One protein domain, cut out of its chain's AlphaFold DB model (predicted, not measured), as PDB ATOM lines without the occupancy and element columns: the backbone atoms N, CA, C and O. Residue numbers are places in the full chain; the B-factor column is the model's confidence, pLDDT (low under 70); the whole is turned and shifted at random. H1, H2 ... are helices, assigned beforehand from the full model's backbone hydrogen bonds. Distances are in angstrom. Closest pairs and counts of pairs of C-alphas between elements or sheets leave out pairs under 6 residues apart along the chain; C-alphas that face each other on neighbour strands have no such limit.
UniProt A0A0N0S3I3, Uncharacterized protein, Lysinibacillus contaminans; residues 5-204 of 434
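This is residues 5 to 204 of the 434 residues of an uncharacterized protein of Lysinibacillus contaminans (UniProt A0A0N0S3I3). Look for one long helix, H7, at the core: H3, H8 and H9 pack around it as a bundle, and on it H5 and H6 follow one another as a broken row. H1 packs on H5, while long H2 stands on the far side of H6 and meets it with residues 35 to 42; residues 17 to 23, of which 21 to 23 belong to H2, stick out, and short H4 lies at one end. The 200 printed residues hold nine named helices, H1 to H9 in that order, and no named strand: the class is all helix. The whole is compact, with a radius of gyration of the C-alphas of 18.4 A, but flat, spanning 54 by 45 by 24 A.

Start with H1, residues 5 to 15; it touches residues 94 to 102 of H5, residues 92 to 109, closest at the C-alphas of Phe 8 and Ala 98, 5.4 A. Next, H2, residues 21 to 44, touches H6, residues 113 to 124, with residues 35 to 42 alone, closest at the C-alphas of Glu 38 and Phe 114, 6.1 A, at a steep tilt of 50 degrees. H3, residues 54 to 76, touches H7, residues 130 to 160, closest at the C-alphas of Phe 70 and Ala 151, 4.4 A, at a shallow tilt of 32 degrees, the same way. H4, residues 80 to 86, touches no helix. H5 has a kink of 31 degrees near residue 103, and H5 and H6 meet only through their link. H7 is the hub, touching H3, H5, H6, H8, residues 163 to 181, and H9, residues 185 to 204. H6 and H7, H7 and H8, and H8 and H9 are helical hairpins, at 8, 17 and 21 degrees; their closest C-alphas are Pro 119 and Leu 133, 6.0 A, Leu 157 and Leu 166, 5.7 A, and Thr 176 and Val 188, 5.8 A. H3, H7, H8 and H9 form a bundle, helices side by side. Every O i to N i+4 pair is within hydrogen-bond range in H1, H2, H3, H4, H7 and H8; the counts are 13 of 14 in H5, 6 of 8 in H6 and 15 of 16 in H9.

Find C-alpha 5 at (117.162, 114.094, 126.821), where H1 begins. H2 is 35.1 A long and H3 32.8 A. From C-alpha 130 at (134.782, 140.265, 110.935), H7 runs 45.3 A. H9 ends at C-alpha 204, (115.592, 108.704, 109.692).

The C-alphas farthest apart, Met 87 and His 126, are 54.5 A apart. The printed part has no cut and no long link. Mean pLDDT of the printed part is 75.4; 60 residues are under 70, among them 5 to 28, 41 to 55 and 77 to 90.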
ATOM      1  N   TYR A   5     116.184 114.057 125.737       66.62
ATOM      2  CA  TYR A   5     117.162 114.094 126.821       66.62
ATOM      3  C   TYR A   5     117.483 112.708 127.411       66.62
ATOM      4  O   TYR A   5     118.643 112.389 127.648       66.62
ATOM      5  N   SER A   6     116.480 111.839 127.580       65.88
ATOM      6  CA  SER A   6     116.697 110.470 128.077       65.88
ATOM      7  C   SER A   6     117.474 109.591 127.094       65.88
ATOM      8  O   SER A   6     118.305 108.793 127.518       65.88
ATOM      9  N   VAL A   7     117.255 109.767 125.785       60.09
ATOM     10  CA  VAL A   7     117.969 109.017 124.738       60.09
ATOM     11  C   VAL A   7     119.416 109.493 124.636       60.09
ATOM     12  O   VAL A   7     120.331 108.677 124.591       60.09
ATOM     13  N   PHE A   8     119.626 110.807 124.679       62.66
ATOM     14  CA  PHE A   8     120.958 111.401 124.698       62.66
ATOM     15  C   PHE A   8     121.759 110.972 125.937       62.66
ATOM     16  O   PHE A   8     122.887 110.500 125.808       62.66
ATOM     17  N   ASN A   9     121.147 111.012 127.125       64.25
ATOM     18  CA  ASN A   9     121.784 110.538 128.353       64.25
ATOM     19  C   ASN A   9     122.087 109.038 128.325       64.25
ATOM     20  O   ASN A   9     123.083 108.624 128.905       64.25
ATOM     21  N   LEU A  10     121.272 108.215 127.657       65.19
ATOM     22  CA  LEU A  10     121.564 106.791 127.459       65.19
ATOM     23  C   LEU A  10     122.773 106.570 126.547       65.19
ATOM     24  O   LEU A  10     123.621 105.739 126.869       65.19
ATOM     25  N   LEU A  11     122.872 107.315 125.441       61.38
ATOM     26  CA  LEU A  11     124.034 107.270 124.549       61.38
ATOM     27  C   LEU A  11     125.300 107.694 125.301       61.38
ATOM     28  O   LEU A  11     126.278 106.947 125.314       61.38
ATOM     29  N   ILE A  12     125.244 108.816 126.027       59.69
ATOM     30  CA  ILE A  12     126.347 109.268 126.881       59.69
ATOM     31  C   ILE A  12     126.683 108.201 127.915       59.69
ATOM     32  O   ILE A  12     127.813 107.744 127.970       59.69
ATOM     33  N   LYS A  13     125.714 107.736 128.706       63.78
ATOM     34  CA  LYS A  13     125.936 106.742 129.762       63.78
ATOM     35  C   LYS A  13     126.417 105.395 129.224       63.78
ATOM     36  O   LYS A  13     126.853 104.585 130.022       63.78
ATOM     37  N   ARG A  14     126.344 105.109 127.925       62.22
ATOM     38  CA  ARG A  14     126.870 103.865 127.356       62.22
ATOM     39  C   ARG A  14     128.280 104.021 126.805       62.22
ATOM     40  O   ARG A  14     129.142 103.229 127.164       62.22
ATOM     41  N   TYR A  15     128.524 105.044 125.987       54.78
ATOM     42  CA  TYR A  15     129.874 105.332 125.484       54.78
ATOM     43  C   TYR A  15     130.805 105.799 126.598       54.78
ATOM     44  O   TYR A  15     131.965 105.404 126.660       54.78
ATOM     45  N   TYR A  16     130.254 106.572 127.531       51.41
ATOM     46  CA  TYR A  16     130.940 107.076 128.709       51.41
ATOM     47  C   TYR A  16     130.642 106.258 129.981       51.41
ATOM     48  O   TYR A  16     130.950 106.678 131.098       51.41
ATOM     49  N   GLY A  17     130.047 105.074 129.812       41.47
ATOM     50  CA  GLY A  17     129.443 104.218 130.834       41.47
ATOM     51  C   GLY A  17     130.357 103.465 131.772       41.47
ATOM     52  O   GLY A  17     130.127 102.289 132.021       41.47
ATOM     53  N   SER A  18     131.370 104.146 132.279       45.72
ATOM     54  CA  SER A  18     132.162 103.822 133.470       45.72
ATOM     55  C   SER A  18     133.210 104.912 133.725       45.72
ATOM     56  O   SER A  18     134.189 104.678 134.433       45.72
ATOM     57  N   TYR A  19     133.051 106.114 133.159       44.94
ATOM     58  CA  TYR A  19     134.024 107.168 133.384       44.94
ATOM     59  C   TYR A  19     133.840 107.765 134.774       44.94
ATOM     60  O   TYR A  19     132.854 108.431 135.091       44.94
ATOM     61  N   LYS A  20     134.846 107.530 135.615       53.00
ATOM     62  CA  LYS A  20     135.076 108.333 136.813       53.00
ATOM     63  C   LYS A  20     135.247 109.792 136.361       53.00
ATOM     64  O   LYS A  20     135.731 110.037 135.255       53.00
ATOM     65  N   LYS A  21     134.917 110.775 137.216       55.06
ATOM     66  CA  LYS A  21     135.155 112.219 136.957       55.06
ATOM     67  C   LYS A  21     136.544 112.496 136.340       55.06
ATOM     68  O   LYS A  21     136.683 113.399 135.524       55.06
ATOM     69  N   SER A  22     137.539 111.669 136.676       51.06
ATOM     70  CA  SER A  22     138.898 111.692 136.131       51.06
ATOM     71  C   SER A  22     138.997 111.638 134.608       51.06
ATOM     72  O   SER A  22     139.911 112.232 134.054       51.06
ATOM     73  N   ASP A  23     138.116 110.934 133.906       50.34
ATOM     74  CA  ASP A  23     138.278 110.745 132.463       50.34
ATOM     75  C   ASP A  23     137.587 111.830 131.635       50.34
ATOM     76  O   ASP A  23     138.083 112.190 130.572       50.34
ATOM     77  N   PHE A  24     136.524 112.441 132.165       55.19
ATOM     78  CA  PHE A  24     135.997 113.699 131.629       55.19
ATOM     79  C   PHE A  24     137.042 114.816 131.752       55.19
ATOM     80  O   PHE A  24     137.299 115.538 130.792       55.19
ATOM     81  N   ILE A  25     137.730 114.877 132.899       62.12
ATOM     82  CA  ILE A  25     138.873 115.774 133.110       62.12
ATOM     83  C   ILE A  25     139.988 115.480 132.094       62.12
ATOM     84  O   ILE A  25     140.499 116.411 131.486       62.12
ATOM     85  N   LYS A  26     140.327 114.210 131.822       58.50
ATOM     86  CA  LYS A  26     141.319 113.856 130.784       58.50
ATOM     87  C   LYS A  26     140.894 114.255 129.373       58.50
ATOM     88  O   LYS A  26     141.758 114.613 128.582       58.50
ATOM     89  N   ILE A  27     139.605 114.176 129.035       60.44
ATOM     90  CA  ILE A  27     139.102 114.628 127.729       60.44
ATOM     91  C   ILE A  27     139.238 116.143 127.619       60.44
ATOM     92  O   ILE A  27     139.763 116.614 126.617       60.44
ATOM     93  N   ILE A  28     138.835 116.889 128.653       68.31
ATOM     94  CA  ILE A  28     139.002 118.347 128.695       68.31
ATOM     95  C   ILE A  28     140.481 118.709 128.579       68.31
ATOM     96  O   ILE A  28     140.834 119.474 127.694       68.31
ATOM     97  N   ILE A  29     141.352 118.102 129.390       70.62
ATOM     98  CA  ILE A  29     142.805 118.313 129.325       70.62
ATOM     99  C   ILE A  29     143.338 117.971 127.930       70.62
ATOM    100  O   ILE A  29     144.120 118.730 127.374       70.62
ATOM    101  N   GLY A  30     142.906 116.855 127.341       65.44
ATOM    102  CA  GLY A  30     143.321 116.444 126.002       65.44
ATOM    103  C   GLY A  30     142.895 117.433 124.918       65.44
ATOM    104  O   GLY A  30     143.680 117.702 124.017       65.44
ATOM    105  N   ILE A  31     141.689 117.998 125.020       68.25
ATOM    106  CA  ILE A  31     141.212 119.064 124.130       68.25
ATOM    107  C   ILE A  31     142.025 120.341 124.362       68.25
ATOM    108  O   ILE A  31     142.505 120.918 123.398       68.25
ATOM    109  N   SER A  32     142.253 120.748 125.614       71.31
ATOM    110  CA  SER A  32     143.059 121.929 125.942       71.31
ATOM    111  C   SER A  32     144.491 121.823 125.412       71.31
ATOM    112  O   SER A  32     144.987 122.774 124.821       71.31
ATOM    113  N   ILE A  33     145.150 120.669 125.578       72.25
ATOM    114  CA  ILE A  33     146.499 120.424 125.041       72.25
ATOM    115  C   ILE A  33     146.481 120.498 123.515       72.25
ATOM    116  O   ILE A  33     147.344 121.140 122.927       72.25
ATOM    117  N   LEU A  34     145.491 119.868 122.878       72.81
ATOM    118  CA  LEU A  34     145.356 119.870 121.425       72.81
ATOM    119  C   LEU A  34     145.161 121.294 120.886       72.81
ATOM    120  O   LEU A  34     145.863 121.674 119.958       72.81
ATOM    121  N   ILE A  35     144.320 122.104 121.537       72.69
ATOM    122  CA  ILE A  35     144.139 123.530 121.229       72.69
ATOM    123  C   ILE A  35     145.474 124.281 121.331       72.69
ATOM    124  O   ILE A  35     145.840 125.004 120.410       72.69
ATOM    125  N   VAL A  36     146.227 124.105 122.424       77.50
ATOM    126  CA  VAL A  36     147.519 124.791 122.624       77.50
ATOM    127  C   VAL A  36     148.536 124.394 121.550       77.50
ATOM    128  O   VAL A  36     149.196 125.266 120.986       77.50
ATOM    129  N   CYS A  37     148.647 123.103 121.233       71.50
ATOM    130  CA  CYS A  37     149.542 122.619 120.183       71.50
ATOM    131  C   CYS A  37     149.139 123.145 118.799       71.50
ATOM    132  O   CYS A  37     150.003 123.569 118.037       71.50
ATOM    133  N   GLU A  38     147.843 123.150 118.476       71.75
ATOM    134  CA  GLU A  38     147.341 123.681 117.205       71.75
ATOM    135  C   GLU A  38     147.614 125.186 117.080       71.75
ATOM    136  O   GLU A  38     148.096 125.620 116.036       71.75
ATOM    137  N   ILE A  39     147.416 125.971 118.148       74.06
ATOM    138  CA  ILE A  39     147.768 127.401 118.175       74.06
ATOM    139  C   ILE A  39     149.265 127.600 117.907       74.06
ATOM    140  O   ILE A  39     149.629 128.445 117.092       74.06
ATOM    141  N   GLN A  40     150.136 126.820 118.557       72.31
ATOM    142  CA  GLN A  40     151.584 126.920 118.350       72.31
ATOM    143  C   GLN A  40     151.984 126.594 116.908       72.31
ATOM    144  O   GLN A  40     152.748 127.347 116.308       72.31
ATOM    145  N   ILE A  41     151.424 125.529 116.328       69.94
ATOM    146  CA  ILE A  41     151.675 125.151 114.930       69.94
ATOM    147  C   ILE A  41     151.225 126.268 113.982       69.94
ATOM    148  O   ILE A  41     151.972 126.641 113.083       69.94
ATOM    149  N   ILE A  42     150.038 126.840 114.205       67.94
ATOM    150  CA  ILE A  42     149.519 127.937 113.375       67.94
ATOM    151  C   ILE A  42     150.387 129.188 113.517       67.94
ATOM    152  O   ILE A  42     150.660 129.840 112.522       67.94
ATOM    153  N   SER A  43     150.868 129.506 114.720       66.44
ATOM    154  CA  SER A  43     151.724 130.681 114.944       66.44
ATOM    155  C   SER A  43     153.107 130.579 114.290       66.44
ATOM    156  O   SER A  43     153.724 131.600 114.010       66.44
ATOM    157  N   GLN A  44     153.600 129.359 114.054       68.12
ATOM    158  CA  GLN A  44     154.895 129.109 113.414       68.12
ATOM    159  C   GLN A  44     154.805 129.075 111.885       68.12
ATOM    160  O   GLN A  44     155.808 129.278 111.203       68.12
ATOM    161  N   ILE A  45     153.618 128.804 111.343       64.31
ATOM    162  CA  ILE A  45     153.367 128.784 109.908       64.31
ATOM    163  C   ILE A  45     152.796 130.153 109.536       64.31
ATOM    164  O   ILE A  45     151.651 130.455 109.858       64.31
ATOM    165  N   ASN A  46     153.576 130.982 108.835       60.22
ATOM    166  CA  ASN A  46     153.065 132.207 108.213       60.22
ATOM    167  C   ASN A  46     152.070 131.826 107.106       60.22
ATOM    168  O   ASN A  46     152.431 131.721 105.936       60.22
ATOM    169  N   PHE A  47     150.824 131.546 107.484       59.47
ATOM    170  CA  PHE A  47     149.751 131.262 106.545       59.47
ATOM    171  C   PHE A  47     149.410 132.544 105.786       59.47
ATOM    172  O   PHE A  47     148.723 133.416 106.312       59.47
ATOM    173  N   GLU A  48     149.879 132.661 104.544       55.59
ATOM    174  CA  GLU A  48     149.332 133.654 103.624       55.59
ATOM    175  C   GLU A  48     147.904 133.246 103.233       55.59
ATOM    176  O   GLU A  48     147.616 132.072 102.975       55.59
ATOM    177  N   GLU A  49     147.006 134.231 103.174       52.44
ATOM    178  CA  GLU A  49     145.580 134.093 102.829       52.44
ATOM    179  C   GLU A  49     145.358 133.346 101.492       52.44
ATOM    180  O   GLU A  49     144.331 132.704 101.272       52.44
ATOM    181  N   THR A  50     146.366 133.369 100.618       52.62
ATOM    182  CA  THR A  50     146.415 132.742  99.291       52.62
ATOM    183  C   THR A  50     146.470 131.211  99.322       52.62
ATOM    184  O   THR A  50     145.955 130.570  98.402       52.62
ATOM    185  N   TYR A  51     147.043 130.590 100.360       50.50
ATOM    186  CA  TYR A  51     147.238 129.130 100.408       50.50
ATOM    187  C   TYR A  51     145.997 128.349 100.845       50.50
ATOM    188  O   TYR A  51     145.954 127.121 100.725       50.50
ATOM    189  N   ILE A  52     144.966 129.037 101.338       53.91
ATOM    190  CA  ILE A  52     143.791 128.409 101.927       53.91
ATOM    191  C   ILE A  52     142.525 128.977 101.288       53.91
ATOM    192  O   ILE A  52     141.878 129.883 101.808       53.91
ATOM    193  N   SER A  53     142.110 128.399 100.161       61.25
ATOM    194  CA  SER A  53     140.774 128.688  99.649       61.25
ATOM    195  C   SER A  53     139.718 128.028 100.549       61.25
ATOM    196  O   SER A  53     139.790 126.845 100.899       61.25
ATOM    197  N   ILE A  54     138.703 128.807 100.924       63.06
ATOM    198  CA  ILE A  54     137.616 128.412 101.839       63.06
ATOM    199  C   ILE A  54     136.908 127.133 101.351       63.06
ATOM    200  O   ILE A  54     136.523 126.270 102.147       63.06
ATOM    201  N   GLY A  55     136.777 126.981 100.028       64.31
ATOM    202  CA  GLY A  55     136.203 125.799  99.378       64.31
ATOM    203  C   GLY A  55     137.013 124.522  99.618       64.31
ATOM    204  O   GLY A  55     136.440 123.470  99.891       64.31
ATOM    205  N   ASN A  56     138.346 124.611  99.619       70.19
ATOM    206  CA  ASN A  56     139.212 123.447  99.805       70.19
ATOM    207  C   ASN A  56     139.179 122.944 101.254       70.19
ATOM    208  O   ASN A  56     139.038 121.743 101.481       70.19
ATOM    209  N   ILE A  57     139.235 123.846 102.242       74.38
ATOM    210  CA  ILE A  57     139.119 123.454 103.657       74.38
ATOM    211  C   ILE A  57     137.755 122.837 103.953       74.38
ATOM    212  O   ILE A  57     137.676 121.785 104.589       74.38
ATOM    213  N   SER A  58     136.679 123.472 103.488       74.19
ATOM    214  CA  SER A  58     135.324 122.972 103.727       74.19
ATOM    215  C   SER A  58     135.090 121.611 103.067       74.19
ATOM    216  O   SER A  58     134.495 120.735 103.697       74.19
ATOM    217  N   ALA A  59     135.626 121.380 101.864       76.12
ATOM    218  CA  ALA A  59     135.576 120.081 101.195       76.12
ATOM    219  C   ALA A  59     136.361 118.996 101.955       76.12
ATOM    220  O   ALA A  59     135.834 117.905 102.186       76.12
ATOM    221  N   VAL A  60     137.591 119.292 102.398       78.75
ATOM    222  CA  VAL A  60     138.405 118.361 103.203       78.75
ATOM    223  C   VAL A  60     137.687 118.006 104.507       78.75
ATOM    224  O   VAL A  60     137.572 116.829 104.865       78.75
ATOM    225  N   LEU A  61     137.135 119.002 105.200       79.25
ATOM    226  CA  LEU A  61     136.366 118.790 106.423       79.25
ATOM    227  C   LEU A  61     135.135 117.910 106.172       79.25
ATOM    228  O   LEU A  61     134.870 116.986 106.941       79.25
ATOM    229  N   LEU A  62     134.399 118.158 105.087       83.19
ATOM    230  CA  LEU A  62     133.216 117.380 104.727       83.19
ATOM    231  C   LEU A  62     133.582 115.912 104.469       83.19
ATOM    232  O   LEU A  62     132.973 115.020 105.057       83.19
ATOM    233  N   ILE A  63     134.622 115.645 103.671       83.81
ATOM    234  CA  ILE A  63     135.076 114.280 103.356       83.81
ATOM    235  C   ILE A  63     135.523 113.543 104.623       83.81
ATOM    236  O   ILE A  63     135.088 112.416 104.876       83.81
ATOM    237  N   THR A  64     136.372 114.178 105.434       82.81
ATOM    238  CA  THR A  64     136.902 113.567 106.663       82.81
ATOM    239  C   THR A  64     135.792 113.249 107.664       82.81
ATOM    240  O   THR A  64     135.740 112.131 108.183       82.81
ATOM    241  N   ASN A  65     134.854 114.172 107.887       86.12
ATOM    242  CA  ASN A  65     133.745 113.968 108.818       86.12
ATOM    243  C   ASN A  65     132.749 112.913 108.323       86.12
ATOM    244  O   ASN A  65     132.309 112.080 109.119       86.12
ATOM    245  N   VAL A  66     132.446 112.882 107.018       87.88
ATOM    246  CA  VAL A  66     131.601 111.831 106.429       87.88
ATOM    247  C   VAL A  66     132.252 110.462 106.603       87.88
ATOM    248  O   VAL A  66     131.603 109.520 107.055       87.88
ATOM    249  N   TYR A  67     133.546 110.342 106.299       84.81
ATOM    250  CA  TYR A  67     134.277 109.084 106.439       84.81
ATOM    251  C   TYR A  67     134.286 108.577 107.886       84.81
ATOM    252  O   TYR A  67     133.966 107.415 108.152       84.81
ATOM    253  N   LEU A  68     134.618 109.452 108.837       82.12
ATOM    254  CA  LEU A  68     134.708 109.085 110.246       82.12
ATOM    255  C   LEU A  68     133.344 108.733 110.843       82.12
ATOM    256  O   LEU A  68     133.227 107.719 111.536       82.12
ATOM    257  N   GLY A  69     132.308 109.518 110.543       82.62
ATOM    258  CA  GLY A  69     130.950 109.212 110.977       82.62
ATOM    259  C   GLY A  69     130.431 107.905 110.363       82.62
ATOM    260  O   GLY A  69     129.823 107.097 111.064       82.62
ATOM    261  N   PHE A  70     130.724 107.646 109.083       85.38
ATOM    262  CA  PHE A  70     130.346 106.407 108.398       85.38
ATOM    263  C   PHE A  70     130.986 105.179 109.053       85.38
ATOM    264  O   PHE A  70     130.316 104.174 109.304       85.38
ATOM    265  N   LEU A  71     132.286 105.251 109.361       82.19
ATOM    266  CA  LEU A  71     132.976 104.188 110.087       82.19
ATOM    267  C   LEU A  71     132.357 103.960 111.462       82.19
ATOM    268  O   LEU A  71     132.107 102.812 111.827       82.19
ATOM    269  N   PHE A  72     132.082 105.041 112.191       82.00
ATOM    270  CA  PHE A  72     131.484 104.958 113.511       82.00
ATOM    271  C   PHE A  72     130.131 104.240 113.459       82.00
ATOM    272  O   PHE A  72     129.961 103.215 114.116       82.00
ATOM    273  N   VAL A  73     129.210 104.676 112.596       80.81
ATOM    274  CA  VAL A  73     127.880 104.059 112.433       80.81
ATOM    275  C   VAL A  73     127.998 102.578 112.062       80.81
ATOM    276  O   VAL A  73     127.335 101.732 112.661       80.81
ATOM    277  N   ASN A  74     128.912 102.228 111.154       78.06
ATOM    278  CA  ASN A  74     129.174 100.830 110.810       78.06
ATOM    279  C   ASN A  74     129.682  99.994 111.989       78.06
ATOM    280  O   ASN A  74     129.346  98.814 112.089       78.06
ATOM    281  N   THR A  75     130.509 100.568 112.864       75.69
ATOM    282  CA  THR A  75     130.954  99.873 114.078       75.69
ATOM    283  C   THR A  75     129.821  99.696 115.084       75.69
ATOM    284  O   THR A  75     129.706  98.607 115.640       75.69
ATOM    285  N   GLN A  76     128.924 100.680 115.236       72.62
ATOM    286  CA  GLN A  76     127.773 100.577 116.142       72.62
ATOM    287  C   GLN A  76     126.892  99.367 115.809       72.62
ATOM    288  O   GLN A  76     126.529  98.597 116.693       72.62
ATOM    289  N   TRP A  77     126.576  99.162 114.529       67.00
ATOM    290  CA  TRP A  77     125.718  98.057 114.080       67.00
ATOM    291  C   TRP A  77     126.360  96.669 114.168       67.00
ATOM    292  O   TRP A  77     125.656  95.665 114.056       67.00
ATOM    293  N   ARG A  78     127.680  96.588 114.372       65.31
ATOM    294  CA  ARG A  78     128.362  95.318 114.662       65.31
ATOM    295  C   ARG A  78     128.231  94.912 116.125       65.31
ATOM    296  O   ARG A  78     128.418  93.737 116.432       65.31
ATOM    297  N   GLU A  79     127.913  95.847 117.015       64.56
ATOM    298  CA  GLU A  79     127.657  95.532 118.413       64.56
ATOM    299  C   GLU A  79     126.228  95.000 118.609       64.56
ATOM    300  O   GLU A  79     125.276  95.551 118.047       64.56
ATOM    301  N   PRO A  80     126.027  93.996 119.486       59.25
ATOM    302  CA  PRO A  80     124.696  93.451 119.786       59.25
ATOM    303  C   PRO A  80     123.731  94.502 120.358       59.25
ATOM    304  O   PRO A  80     122.515  94.347 120.307       59.25
ATOM    305  N   TYR A  81     124.242  95.622 120.865       64.75
ATOM    306  CA  TYR A  81     123.412  96.697 121.389       64.75
ATOM    307  C   TYR A  81     122.548  97.405 120.362       64.75
ATOM    308  O   TYR A  81     121.419  97.741 120.700       64.75
ATOM    309  N   MET A  82     123.023  97.650 119.136       67.69
ATOM    310  CA  MET A  82     122.163  98.325 118.157       67.69
ATOM    311  C   MET A  82     120.926  97.481 117.846       67.69
ATOM    312  O   MET A  82     119.844  98.029 117.651       67.69
ATOM    313  N   GLN A  83     121.050  96.152 117.932       65.38
ATOM    314  CA  GLN A  83     119.911  95.239 117.854       65.38
ATOM    315  C   GLN A  83     118.963  95.428 119.047       65.38
ATOM    316  O   GLN A  83     117.755  95.501 118.849       65.38
ATOM    317  N   HIS A  84     119.482  95.601 120.267       62.84
ATOM    318  CA  HIS A  84     118.662  95.931 121.440       62.84
ATOM    319  C   HIS A  84     117.995  97.312 121.343       62.84
ATOM    320  O   HIS A  84     116.837  97.448 121.728       62.84
ATOM    321  N   VAL A  85     118.673  98.326 120.795       62.25
ATOM    322  CA  VAL A  85     118.099  99.665 120.579       62.25
ATOM    323  C   VAL A  85     116.942  99.627 119.591       62.25
ATOM    324  O   VAL A  85     115.943 100.304 119.820       62.25
ATOM    325  N   CYS A  86     117.035  98.809 118.540       61.97
ATOM    326  CA  CYS A  86     115.937  98.614 117.587       61.97
ATOM    327  C   CYS A  86     114.687  97.987 118.232       61.97
ATOM    328  O   CYS A  86     113.595  98.128 117.692       61.97
ATOM    329  N   MET A  87     114.830  97.317 119.383       60.62
ATOM    330  CA  MET A  87     113.717  96.729 120.141       60.62
ATOM    331  C   MET A  87     113.120  97.701 121.171       60.62
ATOM    332  O   MET A  87     112.064  97.426 121.738       60.62
ATOM    333  N   LEU A  88     113.783  98.832 121.446       59.78
ATOM    334  CA  LEU A  88     113.265  99.836 122.370       59.78
ATOM    335  C   LEU A  88     112.148 100.650 121.695       59.78
ATOM    336  O   LEU A  88     112.287 101.033 120.533       59.78
ATOM    337  N   PRO A  89     111.074 101.021 122.420       63.34
ATOM    338  CA  PRO A  89     109.987 101.852 121.896       63.34
ATOM    339  C   PRO A  89     110.409 103.332 121.797       63.34
ATOM    340  O   PRO A  89     109.846 104.223 122.443       63.34
ATOM    341  N   ILE A  90     111.452 103.611 121.012       68.38
ATOM    342  CA  ILE A  90     112.027 104.940 120.787       68.38
ATOM    343  C   ILE A  90     111.703 105.381 119.360       68.38
ATOM    344  O   ILE A  90     111.908 104.650 118.398       68.38
ATOM    345  N   LYS A  91     111.230 106.623 119.202       75.50
ATOM    346  CA  LYS A  91     111.023 107.209 117.870       75.50
ATOM    347  C   LYS A  91     112.372 107.348 117.152       75.50
ATOM    348  O   LYS A  91     113.225 108.105 117.616       75.50
ATOM    349  N   ALA A  92     112.524 106.707 115.992       78.06
ATOM    350  CA  ALA A  92     113.770 106.674 115.221       78.06
ATOM    351  C   ALA A  92     114.358 108.056 114.918       78.06
ATOM    352  O   ALA A  92     115.542 108.286 115.150       78.06
ATOM    353  N   ARG A  93     113.512 109.024 114.535       81.31
ATOM    354  CA  ARG A  93     113.936 110.420 114.333       81.31
ATOM    355  C   ARG A  93     114.653 111.006 115.554       81.31
ATOM    356  O   ARG A  93     115.697 111.625 115.410       81.31
ATOM    357  N   LYS A  94     114.120 110.790 116.764       79.25
ATOM    358  CA  LYS A  94     114.719 111.319 118.002       79.25
ATOM    359  C   LYS A  94     116.053 110.645 118.317       79.25
ATOM    360  O   LYS A  94     116.959 111.313 118.801       79.25
ATOM    361  N   PHE A  95     116.159 109.344 118.050       80.81
ATOM    362  CA  PHE A  95     117.396 108.596 118.246       80.81
ATOM    363  C   PHE A  95     118.508 109.105 117.331       80.81
ATOM    364  O   PHE A  95     119.568 109.482 117.821       80.81
ATOM    365  N   TRP A  96     118.249 109.204 116.025       82.56
ATOM    366  CA  TRP A  96     119.264 109.657 115.072       82.56
ATOM    367  C   TRP A  96     119.640 111.126 115.267       82.56
ATOM    368  O   TRP A  96     120.815 111.453 115.174       82.56
ATOM    369  N   LEU A  97     118.702 111.998 115.658       81.81
ATOM    370  CA  LEU A  97     119.031 113.374 116.056       81.81
ATOM    371  C   LEU A  97     119.907 113.440 117.320       81.81
ATOM    372  O   LEU A  97     120.807 114.270 117.399       81.81
ATOM    373  N   ALA A  98     119.689 112.565 118.305       76.62
ATOM    374  CA  ALA A  98     120.576 112.487 119.468       76.62
ATOM    375  C   ALA A  98     121.963 111.945 119.073       76.62
ATOM    376  O   ALA A  98     122.986 112.447 119.540       76.62
ATOM    377  N   GLN A  99     121.994 110.967 118.165       80.44
ATOM    378  CA  GLN A  99     123.217 110.375 117.629       80.44
ATOM    379  C   GLN A  99     124.047 111.385 116.823       80.44
ATOM    380  O   GLN A  99     125.271 111.358 116.912       80.44
ATOM    381  N   MET A 100     123.395 112.293 116.092       83.38
ATOM    382  CA  MET A 100     124.028 113.417 115.393       83.38
ATOM    383  C   MET A 100     124.835 114.302 116.342       83.38
ATOM    384  O   MET A 100     126.013 114.550 116.104       83.38
ATOM    385  N   ILE A 101     124.216 114.751 117.438       79.94
ATOM    386  CA  ILE A 101     124.867 115.628 118.425       79.94
ATOM    387  C   ILE A 101     126.018 114.898 119.116       79.94
ATOM    388  O   ILE A 101     127.090 115.460 119.321       79.94
ATOM    389  N   PHE A 102     125.812 113.623 119.435       77.56
ATOM    390  CA  PHE A 102     126.849 112.789 120.023       77.56
ATOM    391  C   PHE A 102     128.065 112.631 119.089       77.56
ATOM    392  O   PHE A 102     129.198 112.869 119.501       77.56
ATOM    393  N   LEU A 103     127.830 112.303 117.814       78.75
ATOM    394  CA  LEU A 103     128.876 112.183 116.793       78.75
ATOM    395  C   LEU A 103     129.601 113.506 116.535       78.75
ATOM    396  O   LEU A 103     130.817 113.512 116.346       78.75
ATOM    397  N   PHE A 104     128.871 114.621 116.569       79.81
ATOM    398  CA  PHE A 104     129.455 115.952 116.444       79.81
ATOM    399  C   PHE A 104     130.492 116.212 117.538       79.81
ATOM    400  O   PHE A 104     131.612 116.617 117.233       79.81
ATOM    401  N   LEU A 105     130.151 115.914 118.796       72.56
ATOM    402  CA  LEU A 105     131.041 116.119 119.939       72.56
ATOM    403  C   LEU A 105     132.229 115.144 119.948       72.56
ATOM    404  O   LEU A 105     133.364 115.564 120.164       72.56
ATOM    405  N   GLU A 106     131.987 113.849 119.731       68.88
ATOM    406  CA  GLU A 106     133.020 112.823 119.924       68.88
ATOM    407  C   GLU A 106     133.957 112.672 118.715       68.88
ATOM    408  O   GLU A 106     135.170 112.500 118.879       68.88
ATOM    409  N   VAL A 107     133.401 112.716 117.502       68.12
ATOM    410  CA  VAL A 107     134.115 112.335 116.276       68.12
ATOM    411  C   VAL A 107     134.585 113.556 115.495       68.12
ATOM    412  O   VAL A 107     135.734 113.570 115.050       68.12
ATOM    413  N   CYS A 108     133.738 114.580 115.361       72.81
ATOM    414  CA  CYS A 108     134.057 115.764 114.563       72.81
ATOM    415  C   CYS A 108     134.845 116.801 115.368       72.81
ATOM    416  O   CYS A 108     136.004 117.053 115.050       72.81
ATOM    417  N   LEU A 109     134.287 117.335 116.459       70.38
ATOM    418  CA  LEU A 109     134.878 118.461 117.196       70.38
ATOM    419  C   LEU A 109     136.303 118.173 117.694       70.38
ATOM    420  O   LEU A 109     137.175 119.032 117.607       70.38
ATOM    421  N   ARG A 110     136.580 116.938 118.132       65.62
ATOM    422  CA  ARG A 110     137.914 116.523 118.597       65.62
ATOM    423  C   ARG A 110     138.979 116.482 117.492       65.62
ATOM    424  O   ARG A 110     140.162 116.555 117.803       65.62
ATOM    425  N   ARG A 111     138.584 116.291 116.231       65.06
ATOM    426  CA  ARG A 111     139.501 116.066 115.093       65.06
ATOM    427  C   ARG A 111     139.505 117.206 114.082       65.06
ATOM    428  O   ARG A 111     140.413 117.275 113.266       65.06
ATOM    429  N   THR A 112     138.510 118.085 114.142       68.81
ATOM    430  CA  THR A 112     138.406 119.285 113.306       68.81
ATOM    431  C   THR A 112     138.533 120.567 114.127       68.81
ATOM    432  O   THR A 112     138.124 121.621 113.650       68.81
ATOM    433  N   CYS A 113     139.070 120.487 115.354       72.12
ATOM    434  CA  CYS A 113     139.275 121.637 116.242       72.12
ATOM    435  C   CYS A 113     140.156 122.698 115.566       72.12
ATOM    436  O   CYS A 113     139.763 123.863 115.514       72.12
ATOM    437  N   PHE A 114     141.223 122.252 114.893       71.38
ATOM    438  CA  PHE A 114     142.093 123.077 114.060       71.38
ATOM    439  C   PHE A 114     141.321 124.010 113.122       71.38
ATOM    440  O   PHE A 114     141.580 125.209 113.077       71.38
ATOM    441  N   PHE A 115     140.326 123.480 112.405       72.62
ATOM    442  CA  PHE A 115     139.560 124.248 111.422       72.62
ATOM    443  C   PHE A 115     138.657 125.309 112.057       72.62
ATOM    444  O   PHE A 115     138.347 126.297 111.401       72.62
ATOM    445  N   PHE A 116     138.254 125.133 113.318       75.38
ATOM    446  CA  PHE A 116     137.510 126.146 114.070       75.38
ATOM    447  C   PHE A 116     138.432 127.196 114.707       75.38
ATOM    448  O   PHE A 116     138.044 128.357 114.813       75.38
ATOM    449  N   ILE A 117     139.645 126.810 115.109       76.50
ATOM    450  CA  ILE A 117     140.631 127.698 115.744       76.50
ATOM    451  C   ILE A 117     141.320 128.598 114.715       76.50
ATOM    452  O   ILE A 117     141.531 129.780 114.975       76.50
ATOM    453  N   LEU A 118     141.634 128.061 113.537       77.06
ATOM    454  CA  LEU A 118     142.325 128.771 112.462       77.06
ATOM    455  C   LEU A 118     141.695 130.135 112.105       77.06
ATOM    456  O   LEU A 118     142.415 131.131 112.162       77.06
ATOM    457  N   PRO A 119     140.384 130.249 111.800       76.06
ATOM    458  CA  PRO A 119     139.786 131.545 111.479       76.06
ATOM    459  C   PRO A 119     139.798 132.521 112.663       76.06
ATOM    460  O   PRO A 119     139.910 133.724 112.448       76.06
ATOM    461  N   LEU A 120     139.731 132.028 113.907       81.25
ATOM    462  CA  LEU A 120     139.824 132.874 115.102       81.25
ATOM    463  C   LEU A 120     141.224 133.484 115.239       81.25
ATOM    464  O   LEU A 120     141.338 134.678 115.490       81.25
ATOM    465  N   ILE A 121     142.281 132.693 115.035       76.69
ATOM    466  CA  ILE A 121     143.667 133.184 115.082       76.69
ATOM    467  C   ILE A 121     143.926 134.192 113.960       76.69
ATOM    468  O   ILE A 121     144.483 135.255 114.214       76.69
ATOM    469  N   LEU A 122     143.489 133.890 112.733       74.50
ATOM    470  CA  LEU A 122     143.642 134.802 111.595       74.50
ATOM    471  C   LEU A 122     142.911 136.131 111.832       74.50
ATOM    472  O   LEU A 122     143.428 137.192 111.489       74.50
ATOM    473  N   PHE A 123     141.746 136.089 112.480       79.62
ATOM    474  CA  PHE A 123     141.037 137.289 112.906       79.62
ATOM    475  C   PHE A 123     141.809 138.086 113.975       79.62
ATOM    476  O   PHE A 123     141.965 139.299 113.831       79.62
ATOM    477  N   PHE A 124     142.334 137.430 115.018       80.94
ATOM    478  CA  PHE A 124     143.127 138.103 116.061       80.94
ATOM    479  C   PHE A 124     144.435 138.701 115.530       80.94
ATOM    480  O   PHE A 124     144.871 139.735 116.024       80.94
ATOM    481  N   ASN A 125     145.019 138.098 114.493       77.31
ATOM    482  CA  ASN A 125     146.202 138.613 113.805       77.31
ATOM    483  C   ASN A 125     145.872 139.690 112.752       77.31
ATOM    484  O   ASN A 125     146.740 140.052 111.963       77.31
ATOM    485  N   HIS A 126     144.628 140.185 112.712       73.50
ATOM    486  CA  HIS A 126     144.137 141.171 111.743       73.50
ATOM    487  C   HIS A 126     144.285 140.763 110.266       73.50
ATOM    488  O   HIS A 126     144.201 141.614 109.384       73.50
ATOM    489  N   ALA A 127     144.451 139.470 109.982       71.69
ATOM    490  CA  ALA A 127     144.555 138.953 108.620       71.69
ATOM    491  C   ALA A 127     143.185 138.843 107.930       71.69
ATOM    492  O   ALA A 127     143.121 138.846 106.711       71.69
ATOM    493  N   ILE A 128     142.092 138.743 108.700       76.06
ATOM    494  CA  ILE A 128     140.734 138.518 108.183       76.06
ATOM    495  C   ILE A 128     139.736 139.504 108.826       76.06
ATOM    496  O   ILE A 128     139.741 139.663 110.050       76.06
ATOM    497  N   PRO A 129     138.820 140.134 108.057       81.19
ATOM    498  CA  PRO A 129     137.763 140.993 108.591       81.19
ATOM    499  C   PRO A 129     136.643 140.204 109.293       81.19
ATOM    500  O   PRO A 129     136.374 139.040 108.990       81.19
ATOM    501  N   HIS A 130     135.895 140.869 110.181       82.44
ATOM    502  CA  HIS A 130     134.782 140.265 110.935       82.44
ATOM    503  C   HIS A 130     133.767 139.507 110.061       82.44
ATOM    504  O   HIS A 130     133.285 138.441 110.441       82.44
ATOM    505  N   THR A 131     133.442 140.043 108.884       81.69
ATOM    506  CA  THR A 131     132.482 139.438 107.949       81.69
ATOM    507  C   THR A 131     132.948 138.070 107.460       81.69
ATOM    508  O   THR A 131     132.157 137.127 107.410       81.69
ATOM    509  N   GLN A 132     134.239 137.934 107.168       77.69
ATOM    510  CA  GLN A 132     134.840 136.677 106.744       77.69
ATOM    511  C   GLN A 132     134.984 135.687 107.912       77.69
ATOM    512  O   GLN A 132     134.754 134.496 107.713       77.69
ATOM    513  N   LEU A 133     135.252 136.152 109.140       81.94
ATOM    514  CA  LEU A 133     135.243 135.291 110.330       81.94
ATOM    515  C   LEU A 133     133.881 134.608 110.523       81.94
ATOM    516  O   LEU A 133     133.801 133.381 110.637       81.94
ATOM    517  N   PHE A 134     132.799 135.395 110.545       81.06
ATOM    518  CA  PHE A 134     131.445 134.857 110.712       81.06
ATOM    519  C   PHE A 134     131.073 133.911 109.576       81.06
ATOM    520  O   PHE A 134     130.501 132.848 109.818       81.06
ATOM    521  N   TYR A 135     131.451 134.267 108.350       79.38
ATOM    522  CA  TYR A 135     131.260 133.429 107.177       79.38
ATOM    523  C   TYR A 135     131.950 132.061 107.304       79.38
ATOM    524  O   TYR A 135     131.332 131.030 107.033       79.38
ATOM    525  N   TRP A 136     133.203 132.027 107.766       79.06
ATOM    526  CA  TRP A 136     133.944 130.782 107.988       79.06
ATOM    527  C   TRP A 136     133.289 129.911 109.051       79.06
ATOM    528  O   TRP A 136     132.995 128.745 108.792       79.06
ATOM    529  N   ILE A 137     133.024 130.471 110.234       81.75
ATOM    530  CA  ILE A 137     132.442 129.718 111.351       81.75
ATOM    531  C   ILE A 137     131.077 129.149 110.952       81.75
ATOM    532  O   ILE A 137     130.814 127.967 111.175       81.75
ATOM    533  N   PHE A 138     130.232 129.958 110.311       82.44
ATOM    534  CA  PHE A 138     128.910 129.536 109.857       82.44
ATOM    535  C   PHE A 138     128.986 128.356 108.879       82.44
ATOM    536  O   PHE A 138     128.332 127.330 109.088       82.44
ATOM    537  N   ASN A 139     129.843 128.457 107.860       79.19
ATOM    538  CA  ASN A 139     130.039 127.396 106.875       79.19
ATOM    539  C   ASN A 139     130.593 126.114 107.513       79.19
ATOM    540  O   ASN A 139     130.091 125.023 107.246       79.19
ATOM    541  N   LEU A 140     131.583 126.225 108.403       80.50
ATOM    542  CA  LEU A 140     132.169 125.077 109.103       80.50
ATOM    543  C   LEU A 140     131.129 124.335 109.958       80.50
ATOM    544  O   LEU A 140     131.069 123.101 109.940       80.50
ATOM    545  N   VAL A 141     130.268 125.066 110.673       82.44
ATOM    546  CA  VAL A 141     129.183 124.467 111.467       82.44
ATOM    547  C   VAL A 141     128.166 123.768 110.562       82.44
ATOM    548  O   VAL A 141     127.825 122.613 110.810       82.44
ATOM    549  N   ILE A 142     127.723 124.403 109.478       84.75
ATOM    550  CA  ILE A 142     126.756 123.786 108.559       84.75
ATOM    551  C   ILE A 142     127.328 122.523 107.916       84.75
ATOM    552  O   ILE A 142     126.669 121.481 107.921       84.75
ATOM    553  N   TYR A 143     128.557 122.577 107.401       84.44
ATOM    554  CA  TYR A 143     129.162 121.435 106.716       84.44
ATOM    555  C   TYR A 143     129.507 120.292 107.660       84.44
ATOM    556  O   TYR A 143     129.372 119.135 107.273       84.44
ATOM    557  N   SER A 144     129.882 120.580 108.906       84.44
ATOM    558  CA  SER A 144     130.077 119.534 109.913       84.44
ATOM    559  C   SER A 144     128.763 118.828 110.266       84.44
ATOM    560  O   SER A 144     128.722 117.597 110.275       84.44
ATOM    561  N   ILE A 145     127.666 119.568 110.457       85.88
ATOM    562  CA  ILE A 145     126.334 118.981 110.681       85.88
ATOM    563  C   ILE A 145     125.903 118.163 109.458       85.88
ATOM    564  O   ILE A 145     125.496 117.010 109.594       85.88
ATOM    565  N   TYR A 146     126.033 118.715 108.255       88.88
ATOM    566  CA  TYR A 146     125.692 118.019 107.016       88.88
ATOM    567  C   TYR A 146     126.500 116.725 106.830       88.88
ATOM    568  O   TYR A 146     125.935 115.675 106.515       88.88
ATOM    569  N   ALA A 147     127.806 116.773 107.100       88.38
ATOM    570  CA  ALA A 147     128.703 115.629 106.992       88.38
ATOM    571  C   ALA A 147     128.299 114.479 107.923       88.38
ATOM    572  O   ALA A 147     128.262 113.323 107.500       88.38
ATOM    573  N   ILE A 148     127.949 114.776 109.177       88.44
ATOM    574  CA  ILE A 148     127.525 113.746 110.137       88.44
ATOM    575  C   ILE A 148     126.188 113.138 109.711       88.44
ATOM    576  O   ILE A 148     125.997 111.926 109.801       88.44
ATOM    577  N   LEU A 149     125.271 113.962 109.205       90.75
ATOM    578  CA  LEU A 149     123.964 113.499 108.756       90.75
ATOM    579  C   LEU A 149     124.105 112.528 107.587       90.75
ATOM    580  O   LEU A 149     123.507 111.452 107.615       90.75
ATOM    581  N   ILE A 150     124.957 112.854 106.618       90.94
ATOM    582  CA  ILE A 150     125.250 111.958 105.499       90.94
ATOM    583  C   ILE A 150     126.011 110.711 105.943       90.94
ATOM    584  O   ILE A 150     125.741 109.614 105.464       90.94
ATOM    585  N   ALA A 151     126.948 110.840 106.876       89.00
ATOM    586  CA  ALA A 151     127.627 109.688 107.452       89.00
ATOM    587  C   ALA A 151     126.635 108.678 108.049       89.00
ATOM    588  O   ALA A 151     126.746 107.473 107.804       89.00
ATOM    589  N   ILE A 152     125.647 109.170 108.808       88.25
ATOM    590  CA  ILE A 152     124.582 108.346 109.384       88.25
ATOM    591  C   ILE A 152     123.732 107.701 108.291       88.25
ATOM    592  O   ILE A 152     123.431 106.509 108.396       88.25
ATOM    593  N   THR A 153     123.349 108.435 107.245       90.81
ATOM    594  CA  THR A 153     122.528 107.861 106.165       90.81
ATOM    595  C   THR A 153     123.282 106.810 105.376       90.81
ATOM    596  O   THR A 153     122.795 105.689 105.254       90.81
ATOM    597  N   LEU A 154     124.487 107.124 104.899       90.69
ATOM    598  CA  LEU A 154     125.316 106.192 104.139       90.69
ATOM    599  C   LEU A 154     125.635 104.945 104.961       90.69
ATOM    600  O   LEU A 154     125.543 103.839 104.437       90.69
ATOM    601  N   GLY A 155     125.955 105.105 106.250       86.81
ATOM    602  CA  GLY A 155     126.213 103.984 107.151       86.81
ATOM    603  C   GLY A 155     125.003 103.059 107.250       86.81
ATOM    604  O   GLY A 155     125.103 101.868 106.962       86.81
ATOM    605  N   ASN A 156     123.832 103.611 107.580       87.38
ATOM    606  CA  ASN A 156     122.607 102.821 107.709       87.38
ATOM    607  C   ASN A 156     122.183 102.161 106.388       87.38
ATOM    608  O   ASN A 156     121.882 100.969 106.379       87.38
ATOM    609  N   LEU A 157     122.204 102.885 105.267       88.25
ATOM    610  CA  LEU A 157     121.841 102.337 103.954       88.25
ATOM    611  C   LEU A 157     122.807 101.236 103.501       88.25
ATOM    612  O   LEU A 157     122.375 100.231 102.932       88.25
ATOM    613  N   PHE A 158     124.101 101.383 103.806       86.81
ATOM    614  CA  PHE A 158     125.113 100.362 103.538       86.81
ATOM    615  C   PHE A 158     124.826  99.071 104.310       86.81
ATOM    616  O   PHE A 158     124.868  97.979 103.741       86.81
ATOM    617  N   ILE A 159     124.475  99.186 105.593       83.31
ATOM    618  CA  ILE A 159     124.147  98.040 106.450       83.31
ATOM    619  C   ILE A 159     122.859  97.350 105.995       83.31
ATOM    620  O   ILE A 159     122.807  96.119 105.945       83.31
ATOM    621  N   LYS A 160     121.844  98.131 105.611       80.69
ATOM    622  CA  LYS A 160     120.565  97.619 105.098       80.69
ATOM    623  C   LYS A 160     120.640  97.089 103.661       80.69
ATOM    624  O   LYS A 160     119.675  96.491 103.197       80.69
ATOM    625  N   LYS A 161     121.781  97.251 102.978       82.88
ATOM    626  CA  LYS A 161     122.003  96.863 101.571       82.88
ATOM    627  C   LYS A 161     121.041  97.544 100.588       82.88
ATOM    628  O   LYS A 161     120.716  96.994  99.538       82.88
ATOM    629  N   GLU A 162     120.614  98.768 100.894       84.31
ATOM    630  CA  GLU A 162     119.767  99.581 100.011       84.31
ATOM    631  C   GLU A 162     120.630 100.316  98.972       84.31
ATOM    632  O   GLU A 162     120.778 101.539  98.993       84.31
ATOM    633  N   HIS A 163     121.243  99.550  98.062       82.06
ATOM    634  CA  HIS A 163     122.278 100.033  97.137       82.06
ATOM    635  C   HIS A 163     121.838 101.208  96.250       82.06
ATOM    636  O   HIS A 163     122.631 102.116  96.015       82.06
ATOM    637  N   ILE A 164     120.576 101.232  95.805       85.00
ATOM    638  CA  ILE A 164     120.042 102.308  94.951       85.00
ATOM    639  C   ILE A 164     119.981 103.632  95.722       85.00
ATOM    640  O   ILE A 164     120.475 104.650  95.246       85.00
ATOM    641  N   ARG A 165     119.428 103.626  96.941       87.12
ATOM    642  CA  ARG A 165     119.360 104.838  97.774       87.12
ATOM    643  C   ARG A 165     120.744 105.297  98.207       87.12
ATOM    644  O   ARG A 165     121.028 106.488  98.172       87.12
ATOM    645  N   LEU A 166     121.628 104.354  98.544       88.94
ATOM    646  CA  LEU A 166     123.026 104.657  98.846       88.94
ATOM    647  C   LEU A 166     123.710 105.372  97.674       88.94
ATOM    648  O   LEU A 166     124.386 106.375  97.894       88.94
ATOM    649  N   PHE A 167     123.489 104.904  96.442       89.62
ATOM    650  CA  PHE A 167     124.018 105.552  95.245       89.62
ATOM    651  C   PHE A 167     123.495 106.989  95.100       89.62
ATOM    652  O   PHE A 167     124.301 107.899  94.917       89.62
ATOM    653  N   ILE A 168     122.190 107.222  95.288       91.31
ATOM    654  CA  ILE A 168     121.586 108.566  95.204       91.31
ATOM    655  C   ILE A 168     122.168 109.522  96.259       91.31
ATOM    656  O   ILE A 168     122.561 110.641  95.943       91.31
ATOM    657  N   HIS A 169     122.281 109.102  97.521       92.50
ATOM    658  CA  HIS A 169     122.865 109.968  98.554       92.50
ATOM    659  C   HIS A 169     124.362 110.221  98.323       92.50
ATOM    660  O   HIS A 169     124.852 111.318  98.596       92.50
ATOM    661  N   SER A 170     125.088 109.237  97.779       88.69
ATOM    662  CA  SER A 170     126.499 109.409  97.421       88.69
ATOM    663  C   SER A 170     126.696 110.365  96.240       88.69
ATOM    664  O   SER A 170     127.614 111.181  96.277       88.69
ATOM    665  N   SER A 171     125.812 110.341  95.236       88.00
ATOM    666  CA  SER A 171     125.888 111.261  94.099       88.00
ATOM    667  C   SER A 171     125.565 112.698  94.507       88.00
ATOM    668  O   SER A 171     126.244 113.617  94.056       88.00
ATOM    669  N   ILE A 172     124.622 112.906  95.434       91.00
ATOM    670  CA  ILE A 172     124.348 114.235  96.007       91.00
ATOM    671  C   ILE A 172     125.551 114.748  96.804       91.00
ATOM    672  O   ILE A 172     125.895 115.923  96.696       91.00
ATOM    673  N   LEU A 173     126.238 113.885  97.564       89.88
ATOM    674  CA  LEU A 173     127.476 114.270  98.245       89.88
ATOM    675  C   LEU A 173     128.566 114.693  97.244       89.88
ATOM    676  O   LEU A 173     129.186 115.741  97.428       89.88
ATOM    677  N   ILE A 174     128.759 113.933  96.163       87.12
ATOM    678  CA  ILE A 174     129.716 114.277  95.100       87.12
ATOM    679  C   ILE A 174     129.342 115.615  94.448       87.12
ATOM    680  O   ILE A 174     130.213 116.461  94.262       87.12
ATOM    681  N   LEU A 175     128.054 115.849  94.179       87.94
ATOM    682  CA  LEU A 175     127.563 117.123  93.653       87.94
ATOM    683  C   LEU A 175     127.845 118.285  94.619       87.94
ATOM    684  O   LEU A 175     128.310 119.336  94.186       87.94
ATOM    685  N   THR A 176     127.630 118.101  95.927       87.25
ATOM    686  CA  THR A 176     127.965 119.141  96.914       87.25
ATOM    687  C   THR A 176     129.460 119.432  96.986       87.25
ATOM    688  O   THR A 176     129.837 120.592  97.105       87.25
ATOM    689  N   LEU A 177     130.315 118.413  96.854       86.00
ATOM    690  CA  LEU A 177     131.766 118.604  96.798       86.00
ATOM    691  C   LEU A 177     132.181 119.353  95.531       86.00
ATOM    692  O   LEU A 177     132.967 120.291  95.610       86.00
ATOM    693  N   TYR A 178     131.615 118.991  94.379       84.88
ATOM    694  CA  TYR A 178     131.866 119.691  93.122       84.88
ATOM    695  C   TYR A 178     131.491 121.180  93.208       84.88
ATOM    696  O   TYR A 178     132.265 122.034  92.783       84.88
ATOM    697  N   LEU A 179     130.344 121.501  93.814       84.38
ATOM    698  CA  LEU A 179     129.896 122.885  94.000       84.38
ATOM    699  C   LEU A 179     130.737 123.674  95.015       84.38
ATOM    700  O   LEU A 179     130.908 124.883  94.861       84.38
ATOM    701  N   LEU A 180     131.291 123.001  96.029       81.50
ATOM    702  CA  LEU A 180     132.268 123.595  96.946       81.50
ATOM    703  C   LEU A 180     133.579 123.938  96.228       81.50
ATOM    704  O   LEU A 180     134.117 125.025  96.434       81.50
ATOM    705  N   PHE A 181     134.061 123.050  95.351       77.69
ATOM    706  CA  PHE A 181     135.256 123.297  94.538       77.69
ATOM    707  C   PHE A 181     135.057 124.420  93.518       77.69
ATOM    708  O   PHE A 181     135.967 125.217  93.312       77.69
ATOM    709  N   SER A 182     133.870 124.529  92.915       78.25
ATOM    710  CA  SER A 182     133.534 125.617  91.985       78.25
ATOM    711  C   SER A 182     133.122 126.926  92.672       78.25
ATOM    712  O   SER A 182     132.735 127.871  91.992       78.25
ATOM    713  N   GLN A 183     133.217 127.000  94.007       75.44
ATOM    714  CA  GLN A 183     132.943 128.193  94.822       75.44
ATOM    715  C   GLN A 183     131.507 128.753  94.682       75.44
ATOM    716  O   GLN A 183     131.231 129.894  95.054       75.44
ATOM    717  N   LEU A 184     130.552 127.938  94.217       79.50
ATOM    718  CA  LEU A 184     129.140 128.302  94.030       79.50
ATOM    719  C   LEU A 184     128.333 128.145  95.332       79.50
ATOM    720  O   LEU A 184     127.460 127.281  95.458       79.50
ATOM    721  N   LEU A 185     128.610 129.004  96.316       73.94
ATOM    722  CA  LEU A 185     128.105 128.873  97.690       73.94
ATOM    723  C   LEU A 185     126.572 128.775  97.806       73.94
ATOM    724  O   LEU A 185     126.060 127.939  98.549       73.94
ATOM    725  N   VAL A 186     125.830 129.609  97.071       79.94
ATOM    726  CA  VAL A 186     124.354 129.622  97.126       79.94
ATOM    727  C   VAL A 186     123.785 128.267  96.691       79.94
ATOM    728  O   VAL A 186     122.867 127.745  97.324       79.94
ATOM    729  N   GLY A 187     124.382 127.651  95.664       79.94
ATOM    730  CA  GLY A 187     124.012 126.312  95.207       79.94
ATOM    731  C   GLY A 187     124.302 125.236  96.254       79.94
ATOM    732  O   GLY A 187     123.471 124.355  96.478       79.94
ATOM    733  N   VAL A 188     125.439 125.338  96.954       81.88
ATOM    734  CA  VAL A 188     125.795 124.414  98.043       81.88
ATOM    735  C   VAL A 188     124.785 124.501  99.192       81.88
ATOM    736  O   VAL A 188     124.282 123.471  99.648       81.88
ATOM    737  N   LEU A 189     124.446 125.709  99.654       83.75
ATOM    738  CA  LEU A 189     123.501 125.902 100.761       83.75
ATOM    739  C   LEU A 189     122.098 125.375 100.421       83.75
ATOM    740  O   LEU A 189     121.479 124.701 101.242       83.75
ATOM    741  N   LEU A 190     121.620 125.602  99.195       86.31
ATOM    742  CA  LEU A 190     120.325 125.084  98.749       86.31
ATOM    743  C   LEU A 190     120.296 123.552  98.716       86.31
ATOM    744  O   LEU A 190     119.391 122.937  99.284       86.31
ATOM    745  N   ILE A 191     121.297 122.919  98.096       87.12
ATOM    746  CA  ILE A 191     121.341 121.454  97.978       87.12
ATOM    747  C   ILE A 191     121.495 120.801  99.350       87.12
ATOM    748  O   ILE A 191     120.797 119.829  99.642       87.12
ATOM    749  N   THR A 192     122.361 121.341 100.211       86.88
ATOM    750  CA  THR A 192     122.532 120.823 101.575       86.88
ATOM    751  C   THR A 192     121.232 120.934 102.371       86.88
ATOM    752  O   THR A 192     120.828 119.953 102.992       86.88
ATOM    753  N   PHE A 193     120.512 122.057 102.295       87.94
ATOM    754  CA  PHE A 193     119.245 122.241 103.007       87.94
ATOM    755  C   PHE A 193     118.143 121.277 102.536       87.94
ATOM    756  O   PHE A 193     117.467 120.644 103.357       87.94
ATOM    757  N   ILE A 194     117.993 121.114 101.217       89.62
ATOM    758  CA  ILE A 194     117.034 120.171 100.619       89.62
ATOM    759  C   ILE A 194     117.374 118.739 101.042       89.62
ATOM    760  O   ILE A 194     116.504 117.991 101.493       89.62
ATOM    761  N   HIS A 195     118.650 118.367 100.955       91.19
ATOM    762  CA  HIS A 195     119.108 117.022 101.277       91.19
ATOM    763  C   HIS A 195     118.949 116.695 102.770       91.19
ATOM    764  O   HIS A 195     118.450 115.623 103.112       91.19
ATOM    765  N   VAL A 196     119.287 117.629 103.668       88.62
ATOM    766  CA  VAL A 196     119.063 117.490 105.118       88.62
ATOM    767  C   VAL A 196     117.581 117.280 105.419       88.62
ATOM    768  O   VAL A 196     117.224 116.366 106.166       88.62
ATOM    769  N   SER A 197     116.717 118.090 104.805       88.19
ATOM    770  CA  SER A 197     115.268 117.990 104.984       88.19
ATOM    771  C   SER A 197     114.747 116.626 104.539       88.19
ATOM    772  O   SER A 197     114.024 115.973 105.295       88.19
ATOM    773  N   TRP A 198     115.172 116.149 103.363       90.88
ATOM    774  CA  TRP A 198     114.817 114.827 102.844       90.88
ATOM    775  C   TRP A 198     115.232 113.703 103.807       90.88
ATOM    776  O   TRP A 198     114.408 112.875 104.197       90.88
ATOM    777  N   VAL A 199     116.480 113.720 104.272       89.25
ATOM    778  CA  VAL A 199     117.019 112.692 105.170       89.25
ATOM    779  C   VAL A 199     116.275 112.635 106.508       89.25
ATOM    780  O   VAL A 199     115.892 111.555 106.966       89.25
ATOM    781  N   ILE A 200     116.049 113.783 107.153       87.50
ATOM    782  CA  ILE A 200     115.402 113.829 108.475       87.50
ATOM    783  C   ILE A 200     113.941 113.369 108.388       87.50
ATOM    784  O   ILE A 200     113.423 112.706 109.298       87.50
ATOM    785  N   THR A 201     113.256 113.723 107.301       86.25
ATOM    786  CA  THR A 201     111.829 113.442 107.140       86.25
ATOM    787  C   THR A 201     111.565 112.017 106.665       86.25
ATOM    788  O   THR A 201     110.711 111.360 107.266       86.25
ATOM    789  N   PHE A 202     112.308 111.517 105.677       85.88
ATOM    790  CA  PHE A 202     112.021 110.239 105.016       85.88
ATOM    791  C   PHE A 202     112.951 109.094 105.430       85.88
ATOM    792  O   PHE A 202     112.473 107.983 105.643       85.88
ATOM    793  N   GLU A 203     114.249 109.344 105.612       86.69
ATOM    794  CA  GLU A 203     115.223 108.273 105.872       86.69
ATOM    795  C   GLU A 203     115.317 107.912 107.365       86.69
ATOM    796  O   GLU A 203     115.185 106.749 107.755       86.69
ATOM    797  N   PHE A 204     115.447 108.914 108.243       84.88
ATOM    798  CA  PHE A 204     115.592 108.704 109.692       84.88
ATOM    799  C   PHE A 204     114.478 107.863 110.349       84.88
ATOM    800  O   PHE A 204     114.803 107.074 111.243       84.88
TER     801      PHE A 204